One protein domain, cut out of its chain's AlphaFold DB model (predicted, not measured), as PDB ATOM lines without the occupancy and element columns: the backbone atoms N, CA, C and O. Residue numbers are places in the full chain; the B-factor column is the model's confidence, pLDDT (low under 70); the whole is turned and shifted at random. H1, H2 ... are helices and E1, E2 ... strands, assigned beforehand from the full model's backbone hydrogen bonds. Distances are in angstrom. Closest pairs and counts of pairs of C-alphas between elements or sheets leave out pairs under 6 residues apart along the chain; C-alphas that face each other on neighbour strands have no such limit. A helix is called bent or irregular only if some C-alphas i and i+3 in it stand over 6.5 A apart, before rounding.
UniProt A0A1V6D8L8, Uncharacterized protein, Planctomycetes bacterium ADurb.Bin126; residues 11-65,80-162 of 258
ATOM      1  N   HIS A  11      47.002  -3.754  31.159       93.25
ATOM      2  CA  HIS A  11      45.971  -3.459  30.173       93.25
ATOM      3  C   HIS A  11      44.900  -4.547  30.211       93.25
ATOM      4  O   HIS A  11      45.197  -5.721  30.024       93.25
ATOM      5  N   VAL A  12      43.650  -4.171  30.460       95.00
ATOM      6  CA  VAL A  12      42.521  -5.089  30.640       95.00
ATOM      7  C   VAL A  12      41.442  -4.767  29.619       95.00
ATOM      8  O   VAL A  12      40.955  -3.639  29.564       95.00
ATOM      9  N   PHE A  13      41.025  -5.764  28.850       94.75
ATOM     10  CA  PHE A  13      40.036  -5.670  27.782       94.75
ATOM     11  C   PHE A  13      38.833  -6.551  28.092       94.75
ATOM     12  O   PHE A  13      38.979  -7.665  28.602       94.75
ATOM     13  N   LEU A  14      37.644  -6.065  27.740       94.88
ATOM     14  CA  LEU A  14      36.420  -6.857  27.771       94.88
ATOM     15  C   LEU A  14      36.138  -7.397  26.374       94.88
ATOM     16  O   LEU A  14      36.011  -6.629  25.421       94.88
ATOM     17  N   ILE A  15      35.977  -8.709  26.260       95.06
ATOM     18  CA  ILE A  15      35.557  -9.366  25.021       95.06
ATOM     19  C   ILE A  15      34.348 -10.261  25.290       95.06
ATOM     20  O   ILE A  15      33.983 -10.540  26.433       95.06
ATOM     21  N   SER A  16      33.696 -10.725  24.233       94.12
ATOM     22  CA  SER A  16      32.585 -11.668  24.354       94.12
ATOM     23  C   SER A  16      32.508 -12.620  23.174       94.12
ATOM     24  O   SER A  16      33.003 -12.300  22.100       94.12
ATOM     25  N   SER A  17      31.809 -13.738  23.346       94.69
ATOM     26  CA  SER A  17      31.459 -14.663  22.269       94.69
ATOM     27  C   SER A  17      30.008 -15.115  22.391       94.69
ATOM     28  O   SER A  17      29.457 -15.174  23.493       94.69
ATOM     29  N   THR A  18      29.381 -15.434  21.259       93.62
ATOM     30  CA  THR A  18      28.097 -16.150  21.225       93.62
ATOM     31  C   THR A  18      28.219 -17.564  21.787       93.62
ATOM     32  O   THR A  18      27.258 -18.095  22.347       93.62
ATOM     33  N   SER A  19      29.413 -18.151  21.705       94.00
ATOM     34  CA  SER A  19      29.715 -19.486  22.205       94.00
ATOM     35  C   SER A  19      30.171 -19.471  23.662       94.00
ATOM     36  O   SER A  19      30.809 -18.528  24.146       94.00
ATOM     37  N   ARG A  20      29.865 -20.560  24.365       92.75
ATOM     38  CA  ARG A  20      30.369 -20.807  25.712       92.75
ATOM     39  C   ARG A  20      31.739 -21.472  25.657       92.75
ATOM     40  O   ARG A  20      31.908 -22.489  24.989       92.75
ATOM     41  N   PHE A  21      32.672 -20.915  26.415       95.31
ATOM     42  CA  PHE A  21      33.975 -21.505  26.683       95.31
ATOM     43  C   PHE A  21      34.052 -21.974  28.136       95.31
ATOM     44  O   PHE A  21      33.231 -21.582  28.968       95.31
ATOM     45  N   VAL A  22      35.004 -22.854  28.423       94.94
ATOM     46  CA  VAL A  22      35.375 -23.284  29.778       94.94
ATOM     47  C   VAL A  22      36.863 -23.035  30.014       94.94
ATOM     48  O   VAL A  22      37.594 -22.769  29.061       94.94
ATOM     49  N   GLY A  23      37.300 -23.171  31.265       95.62
ATOM     50  CA  GLY A  23      38.700 -23.005  31.643       95.62
ATOM     51  C   GLY A  23      39.166 -21.556  31.563       95.62
ATOM     52  O   GLY A  23      38.394 -20.636  31.296       95.62
ATOM     53  N   GLU A  24      40.451 -21.363  31.799       97.12
ATOM     54  CA  GLU A  24      41.123 -20.075  31.706       97.12
ATOM     55  C   GLU A  24      42.549 -20.294  31.229       97.12
ATOM     56  O   GLU A  24      43.073 -21.406  31.265       97.12
ATOM     57  N   TYR A  25      43.163 -19.238  30.725       96.62
ATOM     58  CA  TYR A  25      44.553 -19.270  30.325       96.62
ATOM     59  C   TYR A  25      45.311 -18.201  31.093       96.62
ATOM     60  O   TYR A  25      44.921 -17.038  31.061       96.62
ATOM     61  N   GLU A  26      46.399 -18.586  31.746       96.06
ATOM     62  CA  GLU A  26      47.232 -17.688  32.535       96.06
ATOM     63  C   GLU A  26      48.711 -18.009  32.302       96.06
ATOM     64  O   GLU A  26      49.131 -19.168  32.327       96.06
ATOM     65  N   CYS A  27      49.498 -16.967  32.058       92.25
ATOM     66  CA  CYS A  27      50.954 -16.970  32.111       92.25
ATOM     67  C   CYS A  27      51.441 -15.623  32.665       92.25
ATOM     68  O   CYS A  27      50.634 -14.723  32.888       92.25
ATOM     69  N   ASP A  28      52.756 -15.469  32.845       89.06
ATOM     70  CA  ASP A  28      53.355 -14.336  33.569       89.06
ATOM     71  C   ASP A  28      52.841 -12.954  33.118       89.06
ATOM     72  O   ASP A  28      52.511 -12.115  33.952       89.06
ATOM     73  N   ASP A  29      52.697 -12.745  31.805       91.00
ATOM     74  CA  ASP A  29      52.286 -11.456  31.236       91.00
ATOM     75  C   ASP A  29      50.867 -11.438  30.644       91.00
ATOM     76  O   ASP A  29      50.460 -10.432  30.055       91.00
ATOM     77  N   LEU A  30      50.095 -12.526  30.752       94.31
ATOM     78  CA  LEU A  30      48.784 -12.619  30.104       94.31
ATOM     79  C   LEU A  30      47.800 -13.510  30.862       94.31
ATOM     80  O   LEU A  30      48.082 -14.667  31.153       94.31
ATOM     81  N   LEU A  31      46.587 -12.996  31.052       96.31
ATOM     82  CA  LEU A  31      45.438 -13.715  31.590       96.31
ATOM     83  C   LEU A  31      44.244 -13.589  30.637       96.31
ATOM     84  O   LEU A  31      43.848 -12.490  30.255       96.31
ATOM     85  N   LEU A  32      43.626 -14.714  30.301       97.44
ATOM     86  CA  LEU A  32      42.351 -14.814  29.603       97.44
ATOM     87  C   LEU A  32      41.399 -15.644  30.470       97.44
ATOM     88  O   LEU A  32      41.563 -16.854  30.607       97.44
ATOM     89  N   THR A  33      40.390 -14.993  31.040       97.25
ATOM     90  CA  THR A  33      39.456 -15.622  31.988       97.25
ATOM     91  C   THR A  33      38.022 -15.127  31.788       97.25
ATOM     92  O   THR A  33      37.734 -14.282  30.939       97.25
ATOM     93  N   HIS A  34      37.087 -15.670  32.556       94.44
ATOM     94  CA  HIS A  34      35.671 -15.332  32.506       94.44
ATOM     95  C   HIS A  34      35.364 -13.973  33.155       94.44
ATOM     96  O   HIS A  34      35.802 -13.676  34.265       94.44
ATOM     97  N   ALA A  35      34.521 -13.170  32.499       91.50
ATOM     98  CA  ALA A  35      33.946 -11.963  33.089       91.50
ATOM     99  C   ALA A  35      32.600 -12.309  33.751       91.50
ATOM    100  O   ALA A  35      31.554 -12.342  33.099       91.50
ATOM    101  N   TRP A  36      32.620 -12.613  35.049       82.19
ATOM    102  CA  TRP A  36      31.422 -13.029  35.784       82.19
ATOM    103  C   TRP A  36      30.431 -11.872  35.982       82.19
ATOM    104  O   TRP A  36      30.736 -10.869  36.629       82.19
ATOM    105  N   MET A  37      29.208 -12.027  35.470       71.00
ATOM    106  CA  MET A  37      28.114 -11.075  35.691       71.00
ATOM    107  C   MET A  37      27.460 -11.333  37.057       71.00
ATOM    108  O   MET A  37      26.706 -12.288  37.221       71.00
ATOM    109  N   LEU A  38      27.740 -10.476  38.043       62.53
ATOM    110  CA  LEU A  38      27.349 -10.679  39.448       62.53
ATOM    111  C   LEU A  38      25.839 -10.535  39.741       62.53
ATOM    112  O   LEU A  38      25.396 -11.005  40.787       62.53
ATOM    113  N   TRP A  39      25.039  -9.919  38.857       55.34
ATOM    114  CA  TRP A  39      23.655  -9.509  39.185       55.34
ATOM    115  C   TRP A  39      22.573  -9.826  38.139       55.34
ATOM    116  O   TRP A  39      21.428  -9.424  38.327       55.34
ATOM    117  N   ASP A  40      22.881 -10.562  37.065       68.12
ATOM    118  CA  ASP A  40      21.901 -10.891  36.017       68.12
ATOM    119  C   ASP A  40      21.860 -12.398  35.742       68.12
ATOM    120  O   ASP A  40      22.507 -12.918  34.828       68.12
ATOM    121  N   SER A  41      21.095 -13.118  36.568       67.75
ATOM    122  CA  SER A  41      20.921 -14.566  36.430       67.75
ATOM    123  C   SER A  41      20.287 -14.941  35.092       67.75
ATOM    124  O   SER A  41      20.663 -15.959  34.519       67.75
ATOM    125  N   ALA A  42      19.384 -14.118  34.548       71.00
ATOM    126  CA  ALA A  42      18.727 -14.378  33.270       71.00
ATOM    127  C   ALA A  42      19.723 -14.349  32.101       71.00
ATOM    128  O   ALA A  42      19.703 -15.252  31.262       71.00
ATOM    129  N   ARG A  43      20.642 -13.375  32.071       71.06
ATOM    130  CA  ARG A  43      21.735 -13.349  31.082       71.06
ATOM    131  C   ARG A  43      22.711 -14.497  31.264       71.06
ATOM    132  O   ARG A  43      23.184 -15.051  30.275       71.06
ATOM    133  N   LEU A  44      22.978 -14.877  32.510       73.31
ATOM    134  CA  LEU A  44      23.829 -16.022  32.816       73.31
ATOM    135  C   LEU A  44      23.215 -17.312  32.246       73.31
ATOM    136  O   LEU A  44      23.896 -18.042  31.534       73.31
ATOM    137  N   TRP A  45      21.909 -17.535  32.440       75.00
ATOM    138  CA  TRP A  45      21.176 -18.652  31.832       75.00
ATOM    139  C   TRP A  45      21.119 -18.577  30.304       75.00
ATOM    140  O   TRP A  45      21.296 -19.601  29.641       75.00
ATOM    141  N   ALA A  46      20.934 -17.382  29.735       78.25
ATOM    142  CA  ALA A  46      20.947 -17.189  28.288       78.25
ATOM    143  C   ALA A  46      22.303 -17.568  27.671       78.25
ATOM    144  O   ALA A  46      22.327 -18.163  26.600       78.25
ATOM    145  N   GLY A  47      23.428 -17.299  28.342       78.56
ATOM    146  CA  GLY A  47      24.761 -17.704  27.875       78.56
ATOM    147  C   GLY A  47      25.030 -19.215  27.929       78.56
ATOM    148  O   GLY A  47      25.910 -19.703  27.215       78.56
ATOM    149  N   LEU A  48      24.276 -19.971  28.741       84.12
ATOM    150  CA  LEU A  48      24.436 -21.425  28.897       84.12
ATOM    151  C   LEU A  48      23.771 -22.241  27.782       84.12
ATOM    152  O   LEU A  48      24.064 -23.430  27.657       84.12
ATOM    153  N   GLN A  49      22.881 -21.633  26.999       86.75
ATOM    154  CA  GLN A  49      22.119 -22.303  25.946       86.75
ATOM    155  C   GLN A  49      22.338 -21.617  24.600       86.75
ATOM    156  O   GLN A  49      22.483 -20.405  24.529       86.75
ATOM    157  N   GLU A  50      22.281 -22.377  23.512       89.88
ATOM    158  CA  GLU A  50      22.338 -21.825  22.158       89.88
ATOM    159  C   GLU A  50      21.011 -21.136  21.802       89.88
ATOM    160  O   GLU A  50      20.066 -21.758  21.317       89.88
ATOM    161  N   ASN A  51      20.932 -19.831  22.045       90.19
ATOM    162  CA  ASN A  51      19.778 -18.995  21.720       90.19
ATOM    163  C   ASN A  51      20.237 -17.645  21.135       90.19
ATOM    164  O   ASN A  51      21.426 -17.325  21.207       90.19
ATOM    165  N   PRO A  52      19.329 -16.831  20.564       89.75
ATOM    166  CA  PRO A  52      19.691 -15.547  19.959       89.75
ATOM    167  C   PRO A  52      20.448 -14.591  20.892       89.75
ATOM    168  O   PRO A  52      21.260 -13.791  20.427       89.75
ATOM    169  N   TYR A  53      20.225 -14.692  22.201       88.31
ATOM    170  CA  TYR A  53      20.853 -13.872  23.235       88.31
ATOM    171  C   TYR A  53      22.019 -14.577  23.940       88.31
ATOM    172  O   TYR A  53      22.531 -14.058  24.931       88.31
ATOM    173  N   SER A  54      22.460 -15.739  23.440       89.00
ATOM    174  CA  SER A  54      23.627 -16.445  23.962       89.00
ATOM    175  C   SER A  54      24.842 -15.539  23.861       89.00
ATOM    176  O   SER A  54      25.295 -15.198  22.765       89.00
ATOM    177  N   ARG A  55      25.346 -15.106  25.015       89.06
ATOM    178  CA  ARG A  55      26.509 -14.236  25.096       89.06
ATOM    179  C   ARG A  55      27.280 -14.511  26.372       89.06
ATOM    180  O   ARG A  55      26.754 -14.374  27.471       89.06
ATOM    181  N   ASN A  56      28.543 -14.862  26.203       91.25
ATOM    182  CA  ASN A  56      29.477 -15.104  27.288       91.25
ATOM    183  C   ASN A  56      30.586 -14.056  27.212       91.25
ATOM    184  O   ASN A  56      31.081 -13.765  26.121       91.25
ATOM    185  N   GLN A  57      30.929 -13.456  28.348       92.38
ATOM    186  CA  GLN A  57      31.915 -12.384  28.442       92.38
ATOM    187  C   GLN A  57      33.210 -12.902  29.065       92.38
ATOM    188  O   GLN A  57      33.191 -13.758  29.953       92.38
ATOM    189  N   TYR A  58      34.328 -12.355  28.606       95.00
ATOM    190  CA  TYR A  58      35.670 -12.744  29.019       95.00
ATOM    191  C   TYR A  58      36.532 -11.499  29.218       95.00
ATOM    192  O   TYR A  58      36.313 -10.465  28.579       95.00
ATOM    193  N   ILE A  59      37.510 -11.613  30.105       96.25
ATOM    194  CA  ILE A  59      38.542 -10.613  30.342       96.25
ATOM    195  C   ILE A  59      39.835 -11.093  29.702       96.25
ATOM    196  O   ILE A  59      40.236 -12.234  29.915       96.25
ATOM    197  N   VAL A  60      40.489 -10.195  28.970       96.25
ATOM    198  CA  VAL A  60      41.893 -10.341  28.586       96.25
ATOM    199  C   VAL A  60      42.689  -9.296  29.346       96.25
ATOM    200  O   VAL A  60      42.467  -8.106  29.148       96.25
ATOM    201  N   ALA A  61      43.596  -9.722  30.213       95.56
ATOM    202  CA  ALA A  61      44.539  -8.852  30.892       95.56
ATOM    203  C   ALA A  61      45.950  -9.140  30.379       95.56
ATOM    204  O   ALA A  61      46.351 -10.295  30.280       95.56
ATOM    205  N   VAL A  62      46.684  -8.089  30.035       93.31
ATOM    206  CA  VAL A  62      48.051  -8.172  29.527       93.31
ATOM    207  C   VAL A  62      48.922  -7.205  30.309       93.31
ATOM    208  O   VAL A  62      48.584  -6.026  30.448       93.31
ATOM    209  N   SER A  63      50.044  -7.712  30.802       91.00
ATOM    210  CA  SER A  63      51.126  -6.905  31.341       91.00
ATOM    211  C   SER A  63      52.061  -6.527  30.198       91.00
ATOM    212  O   SER A  63      52.642  -7.386  29.543       91.00
ATOM    213  N   LEU A  64      52.182  -5.232  29.926       84.50
ATOM    214  CA  LEU A  64      53.154  -4.703  28.978       84.50
ATOM    215  C   LEU A  64      54.162  -3.875  29.765       84.50
ATOM    216  O   LEU A  64      53.820  -2.836  30.337       84.50
ATOM    217  N   SER A  65      55.410  -4.341  29.818       69.19
ATOM    218  CA  SER A  65      56.488  -3.573  30.426       69.19
ATOM    219  C   SER A  65      56.804  -2.374  29.531       69.19
ATOM    220  O   SER A  65      57.467  -2.501  28.501       69.19
ATOM    221  N   PRO A  80      51.763   5.014  23.665       70.19
ATOM    222  CA  PRO A  80      51.425   3.964  22.706       70.19
ATOM    223  C   PRO A  80      49.950   3.569  22.835       70.19
ATOM    224  O   PRO A  80      49.482   3.260  23.925       70.19
ATOM    225  N   ASP A  81      49.202   3.583  21.732       79.00
ATOM    226  CA  ASP A  81      47.772   3.268  21.750       79.00
ATOM    227  C   ASP A  81      47.523   1.754  21.651       79.00
ATOM    228  O   ASP A  81      47.729   1.139  20.604       79.00
ATOM    229  N   PHE A  82      47.032   1.163  22.743       84.00
ATOM    230  CA  PHE A  82      46.665  -0.256  22.825       84.00
ATOM    231  C   PHE A  82      45.165  -0.519  22.629       84.00
ATOM    232  O   PHE A  82      44.704  -1.647  22.816       84.00
ATOM    233  N   SER A  83      44.379   0.490  22.238       82.00
ATOM    234  CA  SER A  83      42.918   0.386  22.099       82.00
ATOM    235  C   SER A  83      42.465  -0.735  21.155       82.00
ATOM    236  O   SER A  83      41.434  -1.370  21.389       82.00
ATOM    237  N   SER A  84      43.256  -1.028  20.120       86.25
ATOM    238  CA  SER A  84      42.959  -2.056  19.117       86.25
ATOM    239  C   SER A  84      43.304  -3.484  19.557       86.25
ATOM    240  O   SER A  84      42.886  -4.444  18.904       86.25
ATOM    241  N   MET A  85      44.018  -3.661  20.672       90.12
ATOM    242  CA  MET A  85      44.544  -4.967  21.074       90.12
ATOM    243  C   MET A  85      43.430  -5.974  21.395       90.12
ATOM    244  O   MET A  85      43.536  -7.147  21.040       90.12
ATOM    245  N   GLY A  86      42.300  -5.516  21.948       92.50
ATOM    246  CA  GLY A  86      41.116  -6.363  22.142       92.50
ATOM    247  C   GLY A  86      40.561  -6.949  20.833       92.50
ATOM    248  O   GLY A  86      40.149  -8.106  20.800       92.50
ATOM    249  N   GLU A  87      40.602  -6.196  19.728       94.06
ATOM    250  CA  GLU A  87      40.197  -6.702  18.406       94.06
ATOM    251  C   GLU A  87      41.196  -7.721  17.845       94.06
ATOM    252  O   GLU A  87      40.790  -8.703  17.219       94.06
ATOM    253  N   VAL A  88      42.493  -7.542  18.120       93.75
ATOM    254  CA  VAL A  88      43.527  -8.521  17.758       93.75
ATOM    255  C   VAL A  88      43.261  -9.858  18.455       93.75
ATOM    256  O   VAL A  88      43.153 -10.876  17.765       93.75
ATOM    257  N   PHE A  89      43.038  -9.851  19.775       94.81
ATOM    258  CA  PHE A  89      42.680 -11.055  20.534       94.81
ATOM    259  C   PHE A  89      41.420 -11.731  19.994       94.81
ATOM    260  O   PHE A  89      41.434 -12.938  19.746       94.81
ATOM    261  N   CYS A  90      40.355 -10.963  19.746       96.62
ATOM    262  CA  CYS A  90      39.134 -11.483  19.130       96.62
ATOM    263  C   CYS A  90      39.419 -12.170  17.787       96.62
ATOM    264  O   CYS A  90      38.876 -13.243  17.524       96.62
ATOM    265  N   SER A  91      40.280 -11.585  16.948       96.94
ATOM    266  CA  SER A  91      40.601 -12.142  15.629       96.94
ATOM    267  C   SER A  91      41.360 -13.463  15.723       96.94
ATOM    268  O   SER A  91      41.054 -14.407  14.996       96.94
ATOM    269  N   TRP A  92      42.305 -13.576  16.655       95.12
ATOM    270  CA  TRP A  92      43.081 -14.798  16.833       95.12
ATOM    271  C   TRP A  92      42.267 -15.907  17.496       95.12
ATOM    272  O   TRP A  92      42.320 -17.054  17.053       95.12
ATOM    273  N   LEU A  93      41.453 -15.571  18.499       96.69
ATOM    274  CA  LEU A  93      40.510 -16.508  19.115       96.69
ATOM    275  C   LEU A  93      39.484 -17.018  18.096       96.69
ATOM    276  O   LEU A  93      39.170 -18.211  18.078       96.69
ATOM    277  N   ALA A  94      39.006 -16.141  17.210       96.81
ATOM    278  CA  ALA A  94      38.147 -16.536  16.102       96.81
ATOM    279  C   ALA A  94      38.847 -17.532  15.182       96.81
ATOM    280  O   ALA A  94      38.264 -18.571  14.887       96.81
ATOM    281  N   VAL A  95      40.101 -17.284  14.792       95.50
ATOM    282  CA  VAL A  95      40.881 -18.247  13.999       95.50
ATOM    283  C   VAL A  95      41.065 -19.566  14.744       95.50
ATOM    284  O   VAL A  95      40.896 -20.614  14.136       95.50
ATOM    285  N   LEU A  96      41.369 -19.560  16.041       95.56
ATOM    286  CA  LEU A  96      41.614 -20.790  16.797       95.56
ATOM    287  C   LEU A  96      40.352 -21.659  16.911       95.56
ATOM    288  O   LEU A  96      40.382 -22.851  16.601       95.56
ATOM    289  N   PHE A  97      39.228 -21.060  17.304       96.69
ATOM    290  CA  PHE A  97      38.007 -21.799  17.640       96.69
ATOM    291  C   PHE A  97      36.941 -21.803  16.538       96.69
ATOM    292  O   PHE A  97      35.982 -22.571  16.621       96.69
ATOM    293  N   GLY A  98      37.094 -20.975  15.505       95.94
ATOM    294  CA  GLY A  98      36.093 -20.775  14.453       95.94
ATOM    295  C   GLY A  98      34.821 -20.094  14.960       95.94
ATOM    296  O   GLY A  98      33.740 -20.362  14.437       95.94
ATOM    297  N   LYS A  99      34.927 -19.287  16.024       96.31
ATOM    298  CA  LYS A  99      33.791 -18.668  16.723       96.31
ATOM    299  C   LYS A  99      33.768 -17.166  16.565       96.31
ATOM    300  O   LYS A  99      34.806 -16.524  16.425       96.31
ATOM    301  N   ARG A 100      32.568 -16.600  16.637       95.06
ATOM    302  CA  ARG A 100      32.388 -15.155  16.679       95.06
ATOM    303  C   ARG A 100      32.865 -14.615  18.028       95.06
ATOM    304  O   ARG A 100      32.398 -15.059  19.078       95.06
ATOM    305  N   PHE A 101      33.739 -13.613  17.982       95.50
ATOM    306  CA  PHE A 101      34.152 -12.825  19.140       95.50
ATOM    307  C   PHE A 101      33.900 -11.339  18.894       95.50
ATOM    308  O   PHE A 101      34.042 -10.854  17.779       95.50
ATOM    309  N   ASP A 102      33.550 -10.590  19.928       93.94
ATOM    310  CA  ASP A 102      33.264  -9.156  19.862       93.94
ATOM    311  C   ASP A 102      34.079  -8.441  20.953       93.94
ATOM    312  O   ASP A 102      34.003  -8.851  22.115       93.94
ATOM    313  N   SER A 103      34.871  -7.421  20.589       94.00
ATOM    314  CA  SER A 103      35.596  -6.579  21.554       94.00
ATOM    315  C   SER A 103      34.691  -5.460  22.054       94.00
ATOM    316  O   SER A 103      34.009  -4.804  21.267       94.00
ATOM    317  N   HIS A 104      34.728  -5.204  23.360       92.25
ATOM    318  CA  HIS A 104      33.985  -4.124  24.022       92.25
ATOM    319  C   HIS A 104      34.893  -2.990  24.482       92.25
ATOM    320  O   HIS A 104      34.461  -2.100  25.212       92.25
ATOM    321  N   GLY A 105      36.148  -3.006  24.041       90.62
ATOM    322  CA  GLY A 105      37.148  -2.015  24.404       90.62
ATOM    323  C   GLY A 105      37.868  -2.317  25.718       90.62
ATOM    324  O   GLY A 105      37.677  -3.346  26.372       90.62
ATOM    325  N   MET A 106      38.754  -1.392  26.066       92.00
ATOM    326  CA  MET A 106      39.600  -1.460  27.251       92.00
ATOM    327  C   MET A 106      38.808  -1.021  28.492       92.00
ATOM    328  O   MET A 106      38.052  -0.056  28.430       92.00
ATOM    329  N   ILE A 107      38.976  -1.729  29.612       92.31
ATOM    330  CA  ILE A 107      38.449  -1.377  30.944       92.31
ATOM    331  C   ILE A 107      39.522  -0.654  31.764       92.31
ATOM    332  O   ILE A 107      39.227   0.251  32.543       92.31
ATOM    333  N   GLN A 108      40.779  -1.054  31.601       91.88
ATOM    334  CA  GLN A 108      41.913  -0.495  32.324       91.88
ATOM    335  C   GLN A 108      43.130  -0.465  31.406       91.88
ATOM    336  O   GLN A 108      43.367  -1.424  30.683       91.88
ATOM    337  N   GLY A 109      43.907   0.611  31.451       89.00
ATOM    338  CA  GLY A 109      45.186   0.715  30.750       89.00
ATOM    339  C   GLY A 109      45.868   2.034  31.080       89.00
ATOM    340  O   GLY A 109      45.192   2.996  31.452       89.00
ATOM    341  N   GLN A 110      47.200   2.084  30.994       85.62
ATOM    342  CA  GLN A 110      47.985   3.317  31.173       85.62
ATOM    343  C   GLN A 110      47.681   4.075  32.485       85.62
ATOM    344  O   GLN A 110      47.702   5.309  32.555       85.62
ATOM    345  N   GLY A 111      47.340   3.353  33.556       86.31
ATOM    346  CA  GLY A 111      46.991   3.957  34.842       86.31
ATOM    347  C   GLY A 111      45.658   4.717  34.845       86.31
ATOM    348  O   GLY A 111      45.408   5.530  35.745       86.31
ATOM    349  N   ARG A 112      44.768   4.427  33.886       89.00
ATOM    350  CA  ARG A 112      43.401   4.958  33.795       89.00
ATOM    351  C   ARG A 112      42.367   3.830  33.744       89.00
ATOM    352  O   ARG A 112      42.637   2.721  33.289       89.00
ATOM    353  N   PHE A 113      41.167   4.140  34.228       91.88
ATOM    354  CA  PHE A 113      39.978   3.318  34.010       91.88
ATOM    355  C   PHE A 113      39.227   3.841  32.789       91.88
ATOM    356  O   PHE A 113      39.150   5.052  32.570       91.88
ATOM    357  N   HIS A 114      38.646   2.924  32.034       89.00
ATOM    358  CA  HIS A 114      37.917   3.177  30.806       89.00
ATOM    359  C   HIS A 114      36.533   2.533  30.895       89.00
ATOM    360  O   HIS A 114      36.345   1.494  31.529       89.00
ATOM    361  N   ALA A 115      35.547   3.175  30.274       87.31
ATOM    362  CA  ALA A 115      34.215   2.608  30.159       87.31
ATOM    363  C   ALA A 115      34.186   1.658  28.952       87.31
ATOM    364  O   ALA A 115      34.479   2.109  27.840       87.31
ATOM    365  N   PRO A 116      33.822   0.376  29.130       81.50
ATOM    366  CA  PRO A 116      33.605  -0.504  27.995       81.50
ATOM    367  C   PRO A 116      32.389  -0.033  27.194       81.50
ATOM    368  O   PRO A 116      31.476   0.620  27.713       81.50
ATOM    369  N   THR A 117      32.357  -0.399  25.920       80.88
ATOM    370  CA  THR A 117      31.228  -0.111  25.037       80.88
ATOM    371  C   THR A 117      30.004  -0.887  25.520       80.88
ATOM    372  O   THR A 117      30.026  -2.109  25.620       80.88
ATOM    373  N   GLN A 118      28.921  -0.173  25.828       65.00
ATOM    374  CA  GLN A 118      27.696  -0.746  26.403       65.00
ATOM    375  C   GLN A 118      26.658  -1.149  25.348       65.00
ATOM    376  O   GLN A 118      25.466  -1.221  25.649       65.00
ATOM    377  N   ASN A 119      27.072  -1.378  24.100       63.84
ATOM    378  CA  ASN A 119      26.124  -1.681  23.035       63.84
ATOM    379  C   ASN A 119      25.345  -2.953  23.383       63.84
ATOM    380  O   ASN A 119      25.933  -4.000  23.661       63.84
ATOM    381  N   ALA A 120      24.013  -2.851  23.382       65.12
ATOM    382  CA  ALA A 120      23.153  -4.012  23.535       65.12
ATOM    383  C   ALA A 120      23.521  -5.020  22.443       65.12
ATOM    384  O   ALA A 120      23.543  -4.680  21.260       65.12
ATOM    385  N   PHE A 121      23.845  -6.247  22.848       73.50
ATOM    386  CA  PHE A 121      24.153  -7.318  21.913       73.50
ATOM    387  C   PHE A 121      22.938  -7.538  21.010       73.50
ATOM    388  O   PHE A 121      21.882  -7.913  21.529       73.50
ATOM    389  N   PRO A 122      23.043  -7.314  19.688       79.62
ATOM    390  CA  PRO A 122      21.937  -7.641  18.812       79.62
ATOM    391  C   PRO A 122      21.685  -9.154  18.893       79.62
ATOM    392  O   PRO A 122      22.646  -9.930  19.002       79.62
ATOM    393  N   PRO A 123      20.413  -9.586  18.871       86.75
ATOM    394  CA  PRO A 123      20.096 -10.999  18.846       86.75
ATOM    395  C   PRO A 123      20.702 -11.644  17.599       86.75
ATOM    396  O   PRO A 123      20.678 -11.092  16.502       86.75
ATOM    397  N   THR A 124      21.244 -12.836  17.792       88.06
ATOM    398  CA  THR A 124      21.803 -13.668  16.732       88.06
ATOM    399  C   THR A 124      20.656 -14.349  15.991       88.06
ATOM    400  O   THR A 124      19.926 -15.134  16.596       88.06
ATOM    401  N   SER A 125      20.497 -14.077  14.694       89.75
ATOM    402  CA  SER A 125      19.436 -14.681  13.872       89.75
ATOM    403  C   SER A 125      19.564 -16.204  13.794       89.75
ATOM    404  O   SER A 125      18.567 -16.922  13.853       89.75
ATOM    405  N   TYR A 126      20.803 -16.703  13.725       90.75
ATOM    406  CA  TYR A 126      21.104 -18.123  13.601       90.75
ATOM    407  C   TYR A 126      22.041 -18.577  14.736       90.75
ATOM    408  O   TYR A 126      23.256 -18.644  14.575       90.75
ATOM    409  N   PRO A 127      21.522 -18.929  15.924       91.12
ATOM    410  CA  PRO A 127      22.373 -19.365  17.039       91.12
ATOM    411  C   PRO A 127      23.014 -20.747  16.814       91.12
ATOM    412  O   PRO A 127      23.987 -21.100  17.469       91.12
ATOM    413  N   GLN A 128      22.478 -21.528  15.875       90.81
ATOM    414  CA  GLN A 128      22.852 -22.926  15.639       90.81
ATOM    415  C   GLN A 128      23.996 -23.106  14.626       90.81
ATOM    416  O   GLN A 128      24.577 -24.193  14.524       90.81
ATOM    417  N   ILE A 129      24.347 -22.060  13.869       91.38
ATOM    418  CA  ILE A 129      25.425 -22.143  12.877       91.38
ATOM    419  C   ILE A 129      26.798 -22.204  13.550       91.38
ATOM    420  O   ILE A 129      26.973 -21.795  14.697       91.38
ATOM    421  N   GLY A 130      27.783 -22.719  12.810       91.44
ATOM    422  CA  GLY A 130      29.151 -22.949  13.285       91.44
ATOM    423  C   GLY A 130      29.746 -21.811  14.124       91.44
ATOM    424  O   GLY A 130      30.218 -22.099  15.219       91.44
ATOM    425  N   PRO A 131      29.683 -20.539  13.693       93.94
ATOM    426  CA  PRO A 131      30.276 -19.425  14.438       93.94
ATOM    427  C   PRO A 131      29.609 -19.119  15.785       93.94
ATOM    428  O   PRO A 131      30.260 -18.527  16.646       93.94
ATOM    429  N   ASN A 132      28.341 -19.514  15.962       94.12
ATOM    430  CA  ASN A 132      27.497 -19.119  17.093       94.12
ATOM    431  C   ASN A 132      27.159 -20.261  18.061       94.12
ATOM    432  O   ASN A 132      26.869 -20.016  19.230       94.12
ATOM    433  N   ASN A 133      27.228 -21.508  17.600       93.69
ATOM    434  CA  ASN A 133      26.902 -22.666  18.425       93.69
ATOM    435  C   ASN A 133      28.011 -22.995  19.439       93.69
ATOM    436  O   ASN A 133      29.123 -22.461  19.381       93.69
ATOM    437  N   HIS A 134      27.740 -23.896  20.376       94.31
ATOM    438  CA  HIS A 134      28.647 -24.290  21.461       94.31
ATOM    439  C   HIS A 134      29.468 -25.543  21.106       94.31
ATOM    440  O   HIS A 134      29.979 -26.238  21.981       94.31
ATOM    441  N   LYS A 135      29.606 -25.852  19.810       94.81
ATOM    442  CA  LYS A 135      30.350 -27.023  19.324       94.81
ATOM    443  C   LYS A 135      31.735 -26.626  18.813       94.81
ATOM    444  O   LYS A 135      31.847 -25.587  18.169       94.81
ATOM    445  N   PRO A 136      32.783 -27.435  19.015       95.50
ATOM    446  CA  PRO A 136      34.074 -27.234  18.358       95.50
ATOM    447  C   PRO A 136      33.952 -27.075  16.837       95.50
ATOM    448  O   PRO A 136      33.058 -27.656  16.210       95.50
ATOM    449  N   ARG A 137      34.877 -26.326  16.225       91.75
ATOM    450  CA  ARG A 137      34.993 -26.278  14.761       91.75
ATOM    451  C   ARG A 137      35.247 -27.680  14.203       91.75
ATOM    452  O   ARG A 137      36.041 -28.442  14.750       91.75
ATOM    453  N   ARG A 138      34.549 -28.027  13.121       87.56
ATOM    454  CA  ARG A 138      34.496 -29.401  12.591       87.56
ATOM    455  C   ARG A 138      35.838 -29.906  12.057       87.56
ATOM    456  O   ARG A 138      36.096 -31.101  12.106       87.56
ATOM    457  N   ASP A 139      36.634 -29.015  11.494       86.06
ATOM    458  CA  ASP A 139      37.894 -29.304  10.813       86.06
ATOM    459  C   ASP A 139      39.069 -29.524  11.774       86.06
ATOM    460  O   ASP A 139      39.818 -30.475  11.581       86.06
ATOM    461  N   CYS A 140      39.206 -28.705  12.823       84.38
ATOM    462  CA  CYS A 140      40.301 -28.845  13.797       84.38
ATOM    463  C   CYS A 140      39.891 -29.560  15.093       84.38
ATOM    464  O   CYS A 140      40.755 -30.021  15.833       84.38
ATOM    465  N   GLY A 141      38.597 -29.601  15.424       88.75
ATOM    466  CA  GLY A 141      38.087 -30.288  16.616       88.75
ATOM    467  C   GLY A 141      38.574 -29.726  17.958       88.75
ATOM    468  O   GLY A 141      38.425 -30.400  18.972       88.75
ATOM    469  N   ILE A 142      39.151 -28.518  17.987       92.94
ATOM    470  CA  ILE A 142      39.687 -27.909  19.213       92.94
ATOM    471  C   ILE A 142      38.527 -27.625  20.185       92.94
ATOM    472  O   ILE A 142      37.617 -26.872  19.817       92.94
ATOM    473  N   PRO A 143      38.536 -28.203  21.405       96.31
ATOM    474  CA  PRO A 143      37.515 -27.946  22.417       96.31
ATOM    475  C   PRO A 143      37.362 -26.454  22.710       96.31
ATOM    476  O   PRO A 143      38.340 -25.714  22.656       96.31
ATOM    477  N   LEU A 144      36.155 -26.010  23.071       96.50
ATOM    478  CA  LEU A 144      35.909 -24.626  23.498       96.50
ATOM    479  C   LEU A 144      36.434 -24.404  24.929       96.50
ATOM    480  O   LEU A 144      35.667 -24.171  25.860       96.50
ATOM    481  N   ASN A 145      37.749 -24.525  25.099       97.19
ATOM    482  CA  ASN A 145      38.482 -24.328  26.345       97.19
ATOM    483  C   ASN A 145      39.540 -23.233  26.141       97.19
ATOM    484  O   ASN A 145      40.361 -23.338  25.224       97.19
ATOM    485  N   LEU A 146      39.508 -22.194  26.979       96.69
ATOM    486  CA  LEU A 146      40.406 -21.041  26.892       96.69
ATOM    487  C   LEU A 146      41.878 -21.424  27.094       96.69
ATOM    488  O   LEU A 146      42.730 -20.775  26.498       96.69
ATOM    489  N   GLU A 147      42.182 -22.521  27.798       96.56
ATOM    490  CA  GLU A 147      43.549 -23.051  27.973       96.56
ATOM    491  C   GLU A 147      44.282 -23.267  26.635       96.56
ATOM    492  O   GLU A 147      45.506 -23.157  26.545       96.56
ATOM    493  N   HIS A 148      43.546 -23.534  25.550       95.44
ATOM    494  CA  HIS A 148      44.137 -23.697  24.220       95.44
ATOM    495  C   HIS A 148      44.683 -22.399  23.614       95.44
ATOM    496  O   HIS A 148      45.377 -22.469  22.594       95.44
ATOM    497  N   PHE A 149      44.426 -21.243  24.232       93.44
ATOM    498  CA  PHE A 149      45.011 -19.966  23.836       93.44
ATOM    499  C   PHE A 149      46.545 -20.007  23.814       93.44
ATOM    500  O   PHE A 149      47.148 -19.353  22.967       93.44
ATOM    501  N   GLY A 150      47.176 -20.862  24.631       90.75
ATOM    502  CA  GLY A 150      48.630 -21.068  24.633       90.75
ATOM    503  C   GLY A 150      49.235 -21.364  23.253       90.75
ATOM    504  O   GLY A 150      50.374 -20.994  22.984       90.75
ATOM    505  N   LYS A 151      48.457 -21.943  22.324       90.50
ATOM    506  CA  LYS A 151      48.884 -22.189  20.931       90.50
ATOM    507  C   LYS A 151      49.159 -20.906  20.137       90.50
ATOM    508  O   LYS A 151      49.863 -20.956  19.134       90.50
ATOM    509  N   LEU A 152      48.579 -19.782  20.554       89.75
ATOM    510  CA  LEU A 152      48.712 -18.478  19.908       89.75
ATOM    511  C   LEU A 152      49.797 -17.608  20.553       89.75
ATOM    512  O   LEU A 152      50.141 -16.580  19.977       89.75
ATOM    513  N   LEU A 153      50.370 -18.008  21.698       86.25
ATOM    514  CA  LEU A 153      51.426 -17.239  22.365       86.25
ATOM    515  C   LEU A 153      52.594 -16.854  21.450       86.25
ATOM    516  O   LEU A 153      53.021 -15.701  21.533       86.25
ATOM    517  N   PRO A 154      53.107 -17.736  20.564       86.19
ATOM    518  CA  PRO A 154      54.217 -17.362  19.695       86.19
ATOM    519  C   PRO A 154      53.898 -16.163  18.795       86.19
ATOM    520  O   PRO A 154      54.801 -15.413  18.458       86.19
ATOM    521  N   LEU A 155      52.625 -15.935  18.444       83.06
ATOM    522  CA  LEU A 155      52.208 -14.776  17.644       83.06
ATOM    523  C   LEU A 155      52.252 -13.461  18.433       83.06
ATOM    524  O   LEU A 155      52.325 -12.396  17.827       83.06
ATOM    525  N   PHE A 156      52.167 -13.537  19.763       75.88
ATOM    526  CA  PHE A 156      52.165 -12.376  20.652       75.88
ATOM    527  C   PHE A 156      53.556 -12.072  21.217       75.88
ATOM    528  O   PHE A 156      53.963 -10.917  21.259       75.88
ATOM    529  N   MET A 157      54.277 -13.113  21.645       72.94
ATOM    530  CA  MET A 157      55.540 -13.001  22.387       72.94
ATOM    531  C   MET A 157      56.755 -13.530  21.613       72.94
ATOM    532  O   MET A 157      57.886 -13.359  22.056       72.94
ATOM    533  N   GLY A 158      56.549 -14.220  20.488       66.25
ATOM    534  CA  GLY A 158      57.627 -14.881  19.760       66.25
ATOM    535  C   GLY A 158      58.453 -13.904  18.929       66.25
ATOM    536  O   GLY A 158      57.959 -13.340  17.955       66.25
ATOM    537  N   SER A 159      59.736 -13.768  19.265       62.91
ATOM    538  CA  SER A 159      60.724 -13.019  18.474       62.91
ATOM    539  C   SER A 159      61.113 -13.709  17.164       62.91
ATOM    540  O   SER A 159      61.638 -13.063  16.261       62.91
ATOM    541  N   ASP A 160      60.862 -15.016  17.060       74.81
ATOM    542  CA  ASP A 160      61.461 -15.868  16.025       74.81
ATOM    543  C   ASP A 160      60.539 -16.099  14.817       74.81
ATOM    544  O   ASP A 160      60.890 -16.814  13.875       74.81
ATOM    545  N   LEU A 161      59.340 -15.509  14.825       80.81
ATOM    546  CA  LEU A 161      58.405 -15.619  13.710       80.81
ATOM    547  C   LEU A 161      58.737 -14.619  12.601       80.81
ATOM    548  O   LEU A 161      59.104 -13.471  12.837       80.81
ATOM    549  N   ASN A 162      58.527 -15.046  11.356       83.94
ATOM    550  CA  ASN A 162      58.630 -14.166  10.201       83.94
ATOM    551  C   ASN A 162      57.597 -13.027  10.319       83.94
ATOM    552  O   ASN A 162      56.394 -13.278  10.225       83.94
TER     553      ASN A 162
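This is residues 11 to 65 and 80 to 162 of the 258 residues of an uncharacterized protein of Planctomycetes bacterium ADurb.Bin126 (UniProt A0A1V6D8L8). A strongly twisted sheet of five antiparallel strands is covered on one face by two helices, H2 and H3, which make a second layer, while the short helix H1 sits off one end of the sheet and only grazes it. A long stretch with no named element, residues 110 to 145, runs round the outside from E5 to H3. The 138 printed residues hold three named helices and five named strands along the chain as E1 E2 E3 H1 E4 H2 E5 H3, with the sheet in the order E2 E3 E4 E1 E5. The class is mixed, helices and strands, with under half of the residues in named elements. The whole is compact, with a radius of gyration of the C-alphas of 15.0 A and spans of 40 by 36 by 22 A.

E1, residues 11 to 17, begins at C-alpha 11 at (45.971, -3.459, 30.173) and is 20.0 A long. E2, residues 25 to 27, and E3, residues 30 to 34, form a hairpin. H1 is residues 41 to 48. E4, residues 56 to 63, is 23.5 A long. H2, residues 85 to 97, spans 18.4 A from C-alpha 85 at (44.544, -4.967, 21.074). E5, residues 101 to 109, spans 21.0 A and bends by 53 degrees at residue 104. H3, residues 146 to 157, spans 17.7 A and ends at C-alpha 157 at (55.540, -13.001, 22.387); it is irregular, with C-alphas 151 and 154 7.3 A apart.

E1 is antiparallel to E4, with N 13 and O 60 2.8 A apart, and to E5, with N 16 and O 102 2.8 A apart, both within hydrogen-bond range. E3 is also antiparallel to E4, with N 31 and O 61 within hydrogen-bond range at 2.8 A, and E2 is antiparallel to E3, with N 25 and O 32 within hydrogen-bond range at 2.9 A. E2 and E5 are the edge strands. H2 is over E1 at a height over the sheet of 8.3 A, slantwise to the strands at 38 degrees to E1 on the local plane; their closest C-alphas, those of Phe 13 and Gly 86, are 5.8 A apart. H3 is on the same face, over E2 at a height of 9.1 A, and runs only just along the strands, at 28 degrees to E2 on the local plane; the closest C-alphas, of Tyr 25 and Glu 147, are 4.6 A apart. H2, with residues 92 to 96 alone, and H3, with residues 149 to 152 alone, only just touch, with 3 pairs of C-alphas within 8 A, the closest being Leu 93 and Phe 149 at 7.4 A; they run opposite ways at a steep tilt of 57 degrees. H1 only grazes the sheet with residues 43 to 48, and is apart from H2 and H3. In H1 and H2 every O i to N i+4 pair is within hydrogen-bond range; in H3 1 of 8 is, beside 7 of 9 O i to N i+3 pairs.

The two C-alphas farthest apart, of Ala 42 and Asp 160, are 46.1 A apart. Residues 66 to 79 are not printed, and C-alphas 65 and 80 are 11.9 A apart across the cut. The link from E5 to H3 is long, with 36 residues. The mean pLDDT of the printed part is 88.1; residues 38 to 41, 65, 118 to 120 and 158 to 159 are under 70.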